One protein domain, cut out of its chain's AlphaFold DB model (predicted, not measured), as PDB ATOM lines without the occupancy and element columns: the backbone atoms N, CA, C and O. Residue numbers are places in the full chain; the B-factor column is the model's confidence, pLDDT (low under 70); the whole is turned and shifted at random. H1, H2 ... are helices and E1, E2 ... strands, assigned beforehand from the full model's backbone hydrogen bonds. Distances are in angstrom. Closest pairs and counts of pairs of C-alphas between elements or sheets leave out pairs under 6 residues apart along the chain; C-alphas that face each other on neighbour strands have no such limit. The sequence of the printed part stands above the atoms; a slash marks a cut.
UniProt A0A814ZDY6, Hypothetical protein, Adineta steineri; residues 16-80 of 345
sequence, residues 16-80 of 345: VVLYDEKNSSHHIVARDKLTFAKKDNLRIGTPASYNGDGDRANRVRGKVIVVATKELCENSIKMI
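What this domain is: This is residues 16 to 80 of the 345 residues of the protein "Hypothetical protein" of Adineta steineri (UniProt A0A814ZDY6). What does the model look like? A small, strongly twisted sheet of four strands has the helix H1 over one face; the long strand E4 bends sharply at residue 65, and the edge strand E3, paired with the part of E4 before the bend, crosses over the face of E1 and E2 away from H1. The unnamed stretch 31 to 46 loops from E2 round to E3. What is it made of? The printed part has 65 residues with four named strands and one named helix, along the chain E1 E2 E3 E4 H1; the class is mixed, and the antiparallel sheet has the order E2 E1 E4 E3. How large is it? It is compact, with a radius of gyration of the C-alphas of 11.0 A, and rounded, spanning 30 by 26 by 20 A.

Where its parts are: Where are the strands? E1 is residues 16 to 20, beginning at C-alpha 16 (106.283, -78.238, 102.517), and E2 is residues 25 to 30, 16.6 A long. E4 is residues 59 to 68, 22.0 A from first to last C-alpha, and E3 is residues 47 to 51, 14.1 A long. Where is the helix? H1 is residues 70 to 80, 15.8 A long, and ends at C-alpha 80 (106.383, -66.303, 93.264).

How they stand to each other: How are the strands paired? E1 and E2 form a hairpin, with N 18 and O 27 2.9 A apart, within hydrogen-bond range. E1 and E4 are antiparallel neighbours, with N 17 and O 66 at 2.9 A. E3 and E4 form a hairpin, with N 48 and O 62 at 2.9 A. How does E4 serve two neighbours? Its pairing is staggered: residues 59 to 63 pair with E3 and residues 63 to 67 with E1. E4 bends by 80 degrees at residue 65. Where is E3 nearest to E2? Their closest C-alphas, those of Val 29 and Tyr 50, are 7.7 A apart. How does H1 stand? It is on the sheet at a height of 8.7 A, over E1 and only just not over E4, on which 2 of its C-alphas fall; it runs along the strands, at 26 degrees to E1 on the local plane. The closest C-alphas of H1 and E1 are those of Val 17 and Cys 73, 6.2 A apart, and every O i to N i+4 pair in H1 is within hydrogen-bond range.

The domain as a whole: How far does it reach? The two C-alphas farthest apart, those of Arg 56 and Met 79, are 30.5 A apart. How is it linked? The printed part has no cut, and the link from E2 to E3 is long, with 16 residues. Where is confidence low? The mean pLDDT of the printed part is 72.1, and 27 residues are under 70, among them 36 to 45 and 52 to 58.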
ATOM      1  N   VAL A  16     105.169 -78.178 103.452       77.38
ATOM      2  CA  VAL A  16     106.283 -78.238 102.517       77.38
ATOM      3  C   VAL A  16     105.778 -77.790 101.158       77.38
ATOM      4  O   VAL A  16     104.800 -78.348 100.660       77.38
ATOM      5  N   VAL A  17     106.449 -76.816 100.546       78.94
ATOM      6  CA  VAL A  17     106.223 -76.489  99.133       78.94
ATOM      7  C   VAL A  17     107.152 -77.357  98.294       78.94
ATOM      8  O   VAL A  17     108.375 -77.323  98.467       78.94
ATOM      9  N   LEU A  18     106.561 -78.140  97.398       81.69
ATOM     10  CA  LEU A  18     107.260 -78.897  96.368       81.69
ATOM     11  C   LEU A  18     107.124 -78.181  95.027       81.69
ATOM     12  O   LEU A  18     106.008 -77.859  94.625       81.69
ATOM     13  N   TYR A  19     108.239 -78.000  94.326       82.56
ATOM     14  CA  TYR A  19     108.254 -77.607  92.920       82.56
ATOM     15  C   TYR A  19     108.316 -78.860  92.036       82.56
ATOM     16  O   TYR A  19     109.286 -79.621  92.128       82.56
ATOM     17  N   ASP A  20     107.281 -79.104  91.227       83.00
ATOM     18  CA  ASP A  20     107.267 -80.163  90.212       83.00
ATOM     19  C   ASP A  20     107.909 -79.655  88.917       83.00
ATOM     20  O   ASP A  20     107.294 -78.949  88.118       83.00
ATOM     21  N   GLU A  21     109.154 -80.072  88.697       75.12
ATOM     22  CA  GLU A  21     109.980 -79.692  87.546       75.12
ATOM     23  C   GLU A  21     109.410 -80.152  86.190       75.12
ATOM     24  O   GLU A  21     109.924 -79.745  85.153       75.12
ATOM     25  N   LYS A  22     108.377 -81.011  86.166       77.00
ATOM     26  CA  LYS A  22     107.716 -81.446  84.923       77.00
ATOM     27  C   LYS A  22     106.583 -80.539  84.471       77.00
ATOM     28  O   LYS A  22     106.302 -80.481  83.279       77.00
ATOM     29  N   ASN A  23     105.901 -79.928  85.432       75.88
ATOM     30  CA  ASN A  23     104.685 -79.144  85.228       75.88
ATOM     31  C   ASN A  23     104.908 -77.656  85.570       75.88
ATOM     32  O   ASN A  23     103.971 -76.868  85.506       75.88
ATOM     33  N   SER A  24     106.137 -77.295  85.964       74.62
ATOM     34  CA  SER A  24     106.546 -75.977  86.469       74.62
ATOM     35  C   SER A  24     105.645 -75.445  87.594       74.62
ATOM     36  O   SER A  24     105.436 -74.242  87.723       74.62
ATOM     37  N   SER A  25     105.095 -76.349  88.411       79.06
ATOM     38  CA  SER A  25     104.002 -76.062  89.344       79.06
ATOM     39  C   SER A  25     104.395 -76.245  90.810       79.06
ATOM     40  O   SER A  25     105.200 -77.109  91.171       79.06
ATOM     41  N   HIS A  26     103.781 -75.441  91.678       82.00
ATOM     42  CA  HIS A  26     104.015 -75.457  93.119       82.00
ATOM     43  C   HIS A  26     102.893 -76.188  93.864       82.00
ATOM     44  O   HIS A  26     101.710 -75.955  93.631       82.00
ATOM     45  N   HIS A  27     103.262 -77.065  94.800       82.19
ATOM     46  CA  HIS A  27     102.318 -77.882  95.564       82.19
ATOM     47  C   HIS A  27     102.590 -77.778  97.066       82.19
ATOM     48  O   HIS A  27     103.674 -78.143  97.527       82.19
ATOM     49  N   ILE A  28     101.599 -77.326  97.839       82.31
ATOM     50  CA  ILE A  28     101.669 -77.255  99.305       82.31
ATOM     51  C   ILE A  28     101.209 -78.587  99.903       82.31
ATOM     52  O   ILE A  28     100.062 -78.999  99.730       82.31
ATOM     53  N   VAL A  29     102.098 -79.265 100.629       79.50
ATOM     54  CA  VAL A  29     101.874 -80.622 101.145       79.50
ATOM     55  C   VAL A  29     102.289 -80.713 102.610       79.50
ATOM     56  O   VAL A  29     103.361 -80.253 102.990       79.50
ATOM     57  N   ALA A  30     101.465 -81.335 103.451       82.62
ATOM     58  CA  ALA A  30     101.830 -81.596 104.842       82.62
ATOM     59  C   ALA A  30     102.985 -82.621 104.923       82.62
ATOM     60  O   ALA A  30     103.007 -83.611 104.185       82.62
ATOM     61  N   ARG A  31     103.958 -82.393 105.820       77.44
ATOM     62  CA  ARG A  31     105.194 -83.199 105.962       77.44
ATOM     63  C   ARG A  31     104.925 -84.694 106.174       77.44
ATOM     64  O   ARG A  31     105.709 -85.538 105.735       77.44
ATOM     65  N   ASP A  32     103.823 -85.034 106.831       77.00
ATOM     66  CA  ASP A  32     103.383 -86.405 107.083       77.00
ATOM     67  C   ASP A  32     102.894 -87.126 105.813       77.00
ATOM     68  O   ASP A  32     103.118 -88.333 105.688       77.00
ATOM     69  N   LYS A  33     102.321 -86.412 104.835       78.19
ATOM     70  CA  LYS A  33     101.839 -86.969 103.556       78.19
ATOM     71  C   LYS A  33     102.942 -87.240 102.523       78.19
ATOM     72  O   LYS A  33     102.688 -87.900 101.514       78.19
ATOM     73  N   LEU A  34     104.172 -86.779 102.759       76.62
ATOM     74  CA  LEU A  34     105.296 -87.013 101.847       76.62
ATOM     75  C   LEU A  34     105.700 -88.497 101.801       76.62
ATOM     76  O   LEU A  34     105.977 -89.124 102.826       76.62
ATOM     77  N   THR A  35     105.819 -89.056 100.597       70.25
ATOM     78  CA  THR A  35     106.288 -90.428 100.342       70.25
ATOM     79  C   THR A  35     107.819 -90.493 100.258       70.25
ATOM     80  O   THR A  35     108.393 -90.943  99.267       70.25
ATOM     81  N   PHE A  36     108.490 -90.034 101.323       65.69
ATOM     82  CA  PHE A  36     109.951 -89.971 101.450       65.69
ATOM     83  C   PHE A  36     110.477 -90.800 102.637       65.69
ATOM     84  O   PHE A  36     109.861 -90.844 103.701       65.69
ATOM     85  N   ALA A  37     111.638 -91.445 102.464       51.22
ATOM     86  CA  ALA A  37     112.177 -92.434 103.408       51.22
ATOM     87  C   ALA A  37     112.804 -91.844 104.690       51.22
ATOM     88  O   ALA A  37     113.057 -92.582 105.638       51.22
ATOM     89  N   LYS A  38     113.074 -90.532 104.730       57.22
ATOM     90  CA  LYS A  38     113.638 -89.822 105.894       57.22
ATOM     91  C   LYS A  38     112.901 -88.496 106.122       57.22
ATOM     92  O   LYS A  38     113.467 -87.428 105.899       57.22
ATOM     93  N   LYS A  39     111.632 -88.563 106.549       60.41
ATOM     94  CA  LYS A  39     110.747 -87.393 106.778       60.41
ATOM     95  C   LYS A  39     111.311 -86.344 107.747       60.41
ATOM     96  O   LYS A  39     110.822 -85.219 107.777       60.41
ATOM     97  N   ASP A  40     112.331 -86.704 108.517       56.88
ATOM     98  CA  ASP A  40     112.953 -85.866 109.548       56.88
ATOM     99  C   ASP A  40     114.232 -85.163 109.066       56.88
ATOM    100  O   ASP A  40     114.850 -84.416 109.813       56.88
ATOM    101  N   ASN A  41     114.630 -85.384 107.806       57.59
ATOM    102  CA  ASN A  41     115.773 -84.733 107.155       57.59
ATOM    103  C   ASN A  41     115.353 -83.996 105.868       57.59
ATOM    104  O   ASN A  41     116.069 -84.015 104.867       57.59
ATOM    105  N   LEU A  42     114.178 -83.363 105.878       62.94
ATOM    106  CA  LEU A  42     113.725 -82.506 104.781       62.94
ATOM    107  C   LEU A  42     114.525 -81.199 104.783       62.94
ATOM    108  O   LEU A  42     114.441 -80.412 105.724       62.94
ATOM    109  N   ARG A  43     115.302 -80.972 103.722       67.31
ATOM    110  CA  ARG A  43     116.027 -79.722 103.455       67.31
ATOM    111  C   ARG A  43     115.578 -79.135 102.119       67.31
ATOM    112  O   ARG A  43     115.148 -79.885 101.243       67.31
ATOM    113  N   ILE A  44     115.749 -77.831 101.933       69.19
ATOM    114  CA  ILE A  44     115.592 -77.193 100.617       69.19
ATOM    115  C   ILE A  44     116.508 -77.902  99.597       69.19
ATOM    116  O   ILE A  44     117.609 -78.336  99.937       69.19
ATOM    117  N   GLY A  45     116.008 -78.114  98.379       67.00
ATOM    118  CA  GLY A  45     116.642 -78.907  97.321       67.00
ATOM    119  C   GLY A  45     116.459 -80.429  97.436       67.00
ATOM    120  O   GLY A  45     116.782 -81.144  96.490       67.00
ATOM    121  N   THR A  46     115.918 -80.957  98.544       76.81
ATOM    122  CA  THR A  46     115.721 -82.414  98.703       76.81
ATOM    123  C   THR A  46     114.654 -82.921  97.724       76.81
ATOM    124  O   THR A  46     113.551 -82.367  97.712       76.81
ATOM    125  N   PRO A  47     114.911 -83.988  96.943       79.38
ATOM    126  CA  PRO A  47     113.888 -84.608  96.112       79.38
ATOM    127  C   PRO A  47     112.875 -85.360  96.983       79.38
ATOM    128  O   PRO A  47     113.228 -86.263  97.746       79.38
ATOM    129  N   ALA A  48     111.602 -85.010  96.841       80.25
ATOM    130  CA  ALA A  48     110.486 -85.617  97.550       80.25
ATOM    131  C   ALA A  48     109.326 -85.918  96.587       80.25
ATOM    132  O   ALA A  48     109.341 -85.593  95.399       80.25
ATOM    133  N   SER A  49     108.304 -86.594  97.096       82.81
ATOM    134  CA  SER A  49     107.067 -86.840  96.360       82.81
ATOM    135  C   SER A  49     105.894 -86.927  97.313       82.81
ATOM    136  O   SER A  49     106.078 -87.211  98.496       82.81
ATOM    137  N   TYR A  50     104.692 -86.775  96.776       83.38
ATOM    138  CA  TYR A  50     103.466 -87.170  97.452       83.38
ATOM    139  C   TYR A  50     102.557 -87.910  96.475       83.38
ATOM    140  O   TYR A  50     102.658 -87.745  95.260       83.38
ATOM    141  N   ASN A  51     101.700 -88.766  97.016       76.62
ATOM    142  CA  ASN A  51     100.632 -89.417  96.272       76.62
ATOM    143  C   ASN A  51      99.354 -88.685  96.694       76.62
ATOM    144  O   ASN A  51      98.989 -88.830  97.857       76.62
ATOM    145  N   GLY A  52      98.743 -87.878  95.817       68.69
ATOM    146  CA  GLY A  52      97.708 -86.889  96.183       68.69
ATOM    147  C   GLY A  52      96.598 -87.437  97.081       68.69
ATOM    148  O   GLY A  52      96.655 -87.308  98.304       68.69
ATOM    149  N   ASP A  53      95.634 -88.117  96.468       64.62
ATOM    150  CA  ASP A  53      94.543 -88.819  97.157       64.62
ATOM    151  C   ASP A  53      94.882 -90.307  97.379       64.62
ATOM    152  O   ASP A  53      94.034 -91.193  97.308       64.62
ATOM    153  N   GLY A  54      96.168 -90.604  97.604       59.53
ATOM    154  CA  GLY A  54      96.693 -91.955  97.827       59.53
ATOM    155  C   GLY A  54      97.053 -92.752  96.563       59.53
ATOM    156  O   GLY A  54      97.924 -93.626  96.641       59.53
ATOM    157  N   ASP A  55      96.477 -92.432  95.400       64.06
ATOM    158  CA  ASP A  55      96.811 -93.102  94.133       64.06
ATOM    159  C   ASP A  55      98.279 -92.855  93.716       64.06
ATOM    160  O   ASP A  55      98.836 -91.764  93.859       64.06
ATOM    161  N   ARG A  56      98.923 -93.901  93.189       63.94
ATOM    162  CA  ARG A  56     100.272 -93.865  92.616       63.94
ATOM    163  C   ARG A  56     100.311 -93.273  91.207       63.94
ATOM    164  O   ARG A  56     101.394 -92.856  90.801       63.94
ATOM    165  N   ALA A  57      99.190 -93.248  90.479       66.56
ATOM    166  CA  ALA A  57      99.092 -92.567  89.187       66.56
ATOM    167  C   ALA A  57      99.318 -91.056  89.361       66.56
ATOM    168  O   ALA A  57     100.217 -90.482  88.749       66.56
ATOM    169  N   ASN A  58      98.611 -90.451  90.320       66.75
ATOM    170  CA  ASN A  58      98.693 -89.028  90.665       66.75
ATOM    171  C   ASN A  58      99.854 -88.732  91.642       66.75
ATOM    172  O   ASN A  58      99.700 -88.003  92.627       66.75
ATOM    173  N   ARG A  59     101.028 -89.339  91.404       75.69
ATOM    174  CA  ARG A  59     102.240 -89.128  92.214       75.69
ATOM    175  C   ARG A  59     103.088 -87.988  91.655       75.69
ATOM    176  O   ARG A  59     103.986 -88.219  90.840       75.69
ATOM    177  N   VAL A  60     102.863 -86.790  92.183       77.44
ATOM    178  CA  VAL A  60     103.739 -85.629  91.988       77.44
ATOM    179  C   VAL A  60     105.116 -85.911  92.597       77.44
ATOM    180  O   VAL A  60     105.234 -86.475  93.693       77.44
ATOM    181  N   ARG A  61     106.179 -85.531  91.885       81.50
ATOM    182  CA  ARG A  61     107.574 -85.635  92.338       81.50
ATOM    183  C   ARG A  61     108.236 -84.288  92.111       81.50
ATOM    184  O   ARG A  61     108.118 -83.748  91.023       81.50
ATOM    185  N   GLY A  62     108.943 -83.777  93.107       79.81
ATOM    186  CA  GLY A  62     109.490 -82.430  93.040       79.81
ATOM    187  C   GLY A  62     110.605 -82.192  94.042       79.81
ATOM    188  O   GLY A  62     110.911 -83.055  94.872       79.81
ATOM    189  N   LYS A  63     111.206 -81.009  93.980       80.31
ATOM    190  CA  LYS A  63     112.190 -80.558  94.970       80.31
ATOM    191  C   LYS A  63     111.489 -79.750  96.055       80.31
ATOM    192  O   LYS A  63     110.611 -78.942  95.769       80.31
ATOM    193  N   VAL A  64     111.882 -79.971  97.305       71.50
ATOM    194  CA  VAL A  64     111.480 -79.131  98.441       71.50
ATOM    195  C   VAL A  64     112.059 -77.731  98.248       71.50
ATOM    196  O   VAL A  64     113.280 -77.601  98.190       71.50
ATOM    197  N   ILE A  65     111.218 -76.697  98.183       67.31
ATOM    198  CA  ILE A  65     111.675 -75.296  98.106       67.31
ATOM    199  C   ILE A  65     111.415 -74.506  99.397       67.31
ATOM    200  O   ILE A  65     112.217 -73.650  99.753       67.31
ATOM    201  N   VAL A  66     110.365 -74.849 100.153       68.75
ATOM    202  CA  VAL A  66     110.038 -74.247 101.461       68.75
ATOM    203  C   VAL A  66     109.609 -75.347 102.433       68.75
ATOM    204  O   VAL A  66     108.912 -76.281 102.035       68.75
ATOM    205  N   VAL A  67     109.992 -75.227 103.708       70.25
ATOM    206  CA  VAL A  67     109.473 -76.027 104.834       70.25
ATOM    207  C   VAL A  67     109.104 -75.051 105.951       70.25
ATOM    208  O   VAL A  67     109.992 -74.398 106.492       70.25
ATOM    209  N   ALA A  68     107.813 -74.907 106.256       69.31
ATOM    210  CA  ALA A  68     107.303 -73.876 107.167       69.31
ATOM    211  C   ALA A  68     105.919 -74.250 107.745       69.31
ATOM    212  O   ALA A  68     105.466 -75.390 107.630       69.31
ATOM    213  N   THR A  69     105.223 -73.292 108.363       75.94
ATOM    214  CA  THR A  69     103.779 -73.396 108.625       75.94
ATOM    215  C   THR A  69     102.982 -73.242 107.321       75.94
ATOM    216  O   THR A  69     103.488 -72.720 106.326       75.94
ATOM    217  N   LYS A  70     101.715 -73.688 107.306       73.94
ATOM    218  CA  LYS A  70     100.858 -73.661 106.101       73.94
ATOM    219  C   LYS A  70     100.732 -72.261 105.493       73.94
ATOM    220  O   LYS A  70     100.894 -72.103 104.292       73.94
ATOM    221  N   GLU A  71     100.493 -71.265 106.340       71.00
ATOM    222  CA  GLU A  71     100.303 -69.864 105.955       71.00
ATOM    223  C   GLU A  71     101.566 -69.257 105.321       71.00
ATOM    224  O   GLU A  71     101.486 -68.577 104.299       71.00
ATOM    225  N   LEU A  72     102.751 -69.575 105.855       66.56
ATOM    226  CA  LEU A  72     104.024 -69.156 105.261       66.56
ATOM    227  C   LEU A  72     104.266 -69.826 103.900       66.56
ATOM    228  O   LEU A  72     104.749 -69.168 102.979       66.56
ATOM    229  N   CYS A  73     103.890 -71.098 103.734       66.69
ATOM    230  CA  CYS A  73     103.914 -71.767 102.429       66.69
ATOM    231  C   CYS A  73     102.936 -71.124 101.424       66.69
ATOM    232  O   CYS A  73     103.301 -70.936 100.267       66.69
ATOM    233  N   GLU A  74     101.727 -70.758 101.856       74.31
ATOM    234  CA  GLU A  74     100.707 -70.116 101.011       74.31
ATOM    235  C   GLU A  74     101.118 -68.712 100.565       74.31
ATOM    236  O   GLU A  74     100.966 -68.368  99.394       74.31
ATOM    237  N   ASN A  75     101.699 -67.917 101.462       67.12
ATOM    238  CA  ASN A  75     102.202 -66.587 101.122       67.12
ATOM    239  C   ASN A  75     103.475 -66.652 100.257       67.12
ATOM    240  O   ASN A  75     103.654 -65.805  99.387       67.12
ATOM    241  N   SER A  76     104.311 -67.687 100.423       62.81
ATOM    242  CA  SER A  76     105.485 -67.909  99.562       62.81
ATOM    243  C   SER A  76     105.099 -68.173  98.103       62.81
ATOM    244  O   SER A  76     105.766 -67.664  97.210       62.81
ATOM    245  N   ILE A  77     104.034 -68.947  97.847       67.50
ATOM    246  CA  ILE A  77     103.578 -69.208  96.471       67.50
ATOM    247  C   ILE A  77     103.046 -67.930  95.815       67.50
ATOM    248  O   ILE A  77     103.466 -67.625  94.704       67.50
ATOM    249  N   LYS A  78     102.217 -67.142  96.515       70.81
ATOM    250  CA  LYS A  78     101.683 -65.877  95.976       70.81
ATOM    251  C   LYS A  78     102.788 -64.933  95.511       70.81
ATOM    252  O   LYS A  78     102.730 -64.457  94.389       70.81
ATOM    253  N   MET A  79     103.837 -64.743  96.317       65.88
ATOM    254  CA  MET A  79     104.971 -63.890  95.936       65.88
ATOM    255  C   MET A  79     105.699 -64.392  94.678       65.88
ATOM    256  O   MET A  79     106.176 -63.583  93.887       65.88
ATOM    257  N   ILE A  80     105.785 -65.712  94.472       62.97
ATOM    258  CA  ILE A  80     106.383 -66.303  93.264       62.97
ATOM    259  C   ILE A  80     105.472 -66.078  92.044       62.97
ATOM    260  O   ILE A  80     105.955 -65.685  90.987       62.97
TER     261      ILE A  80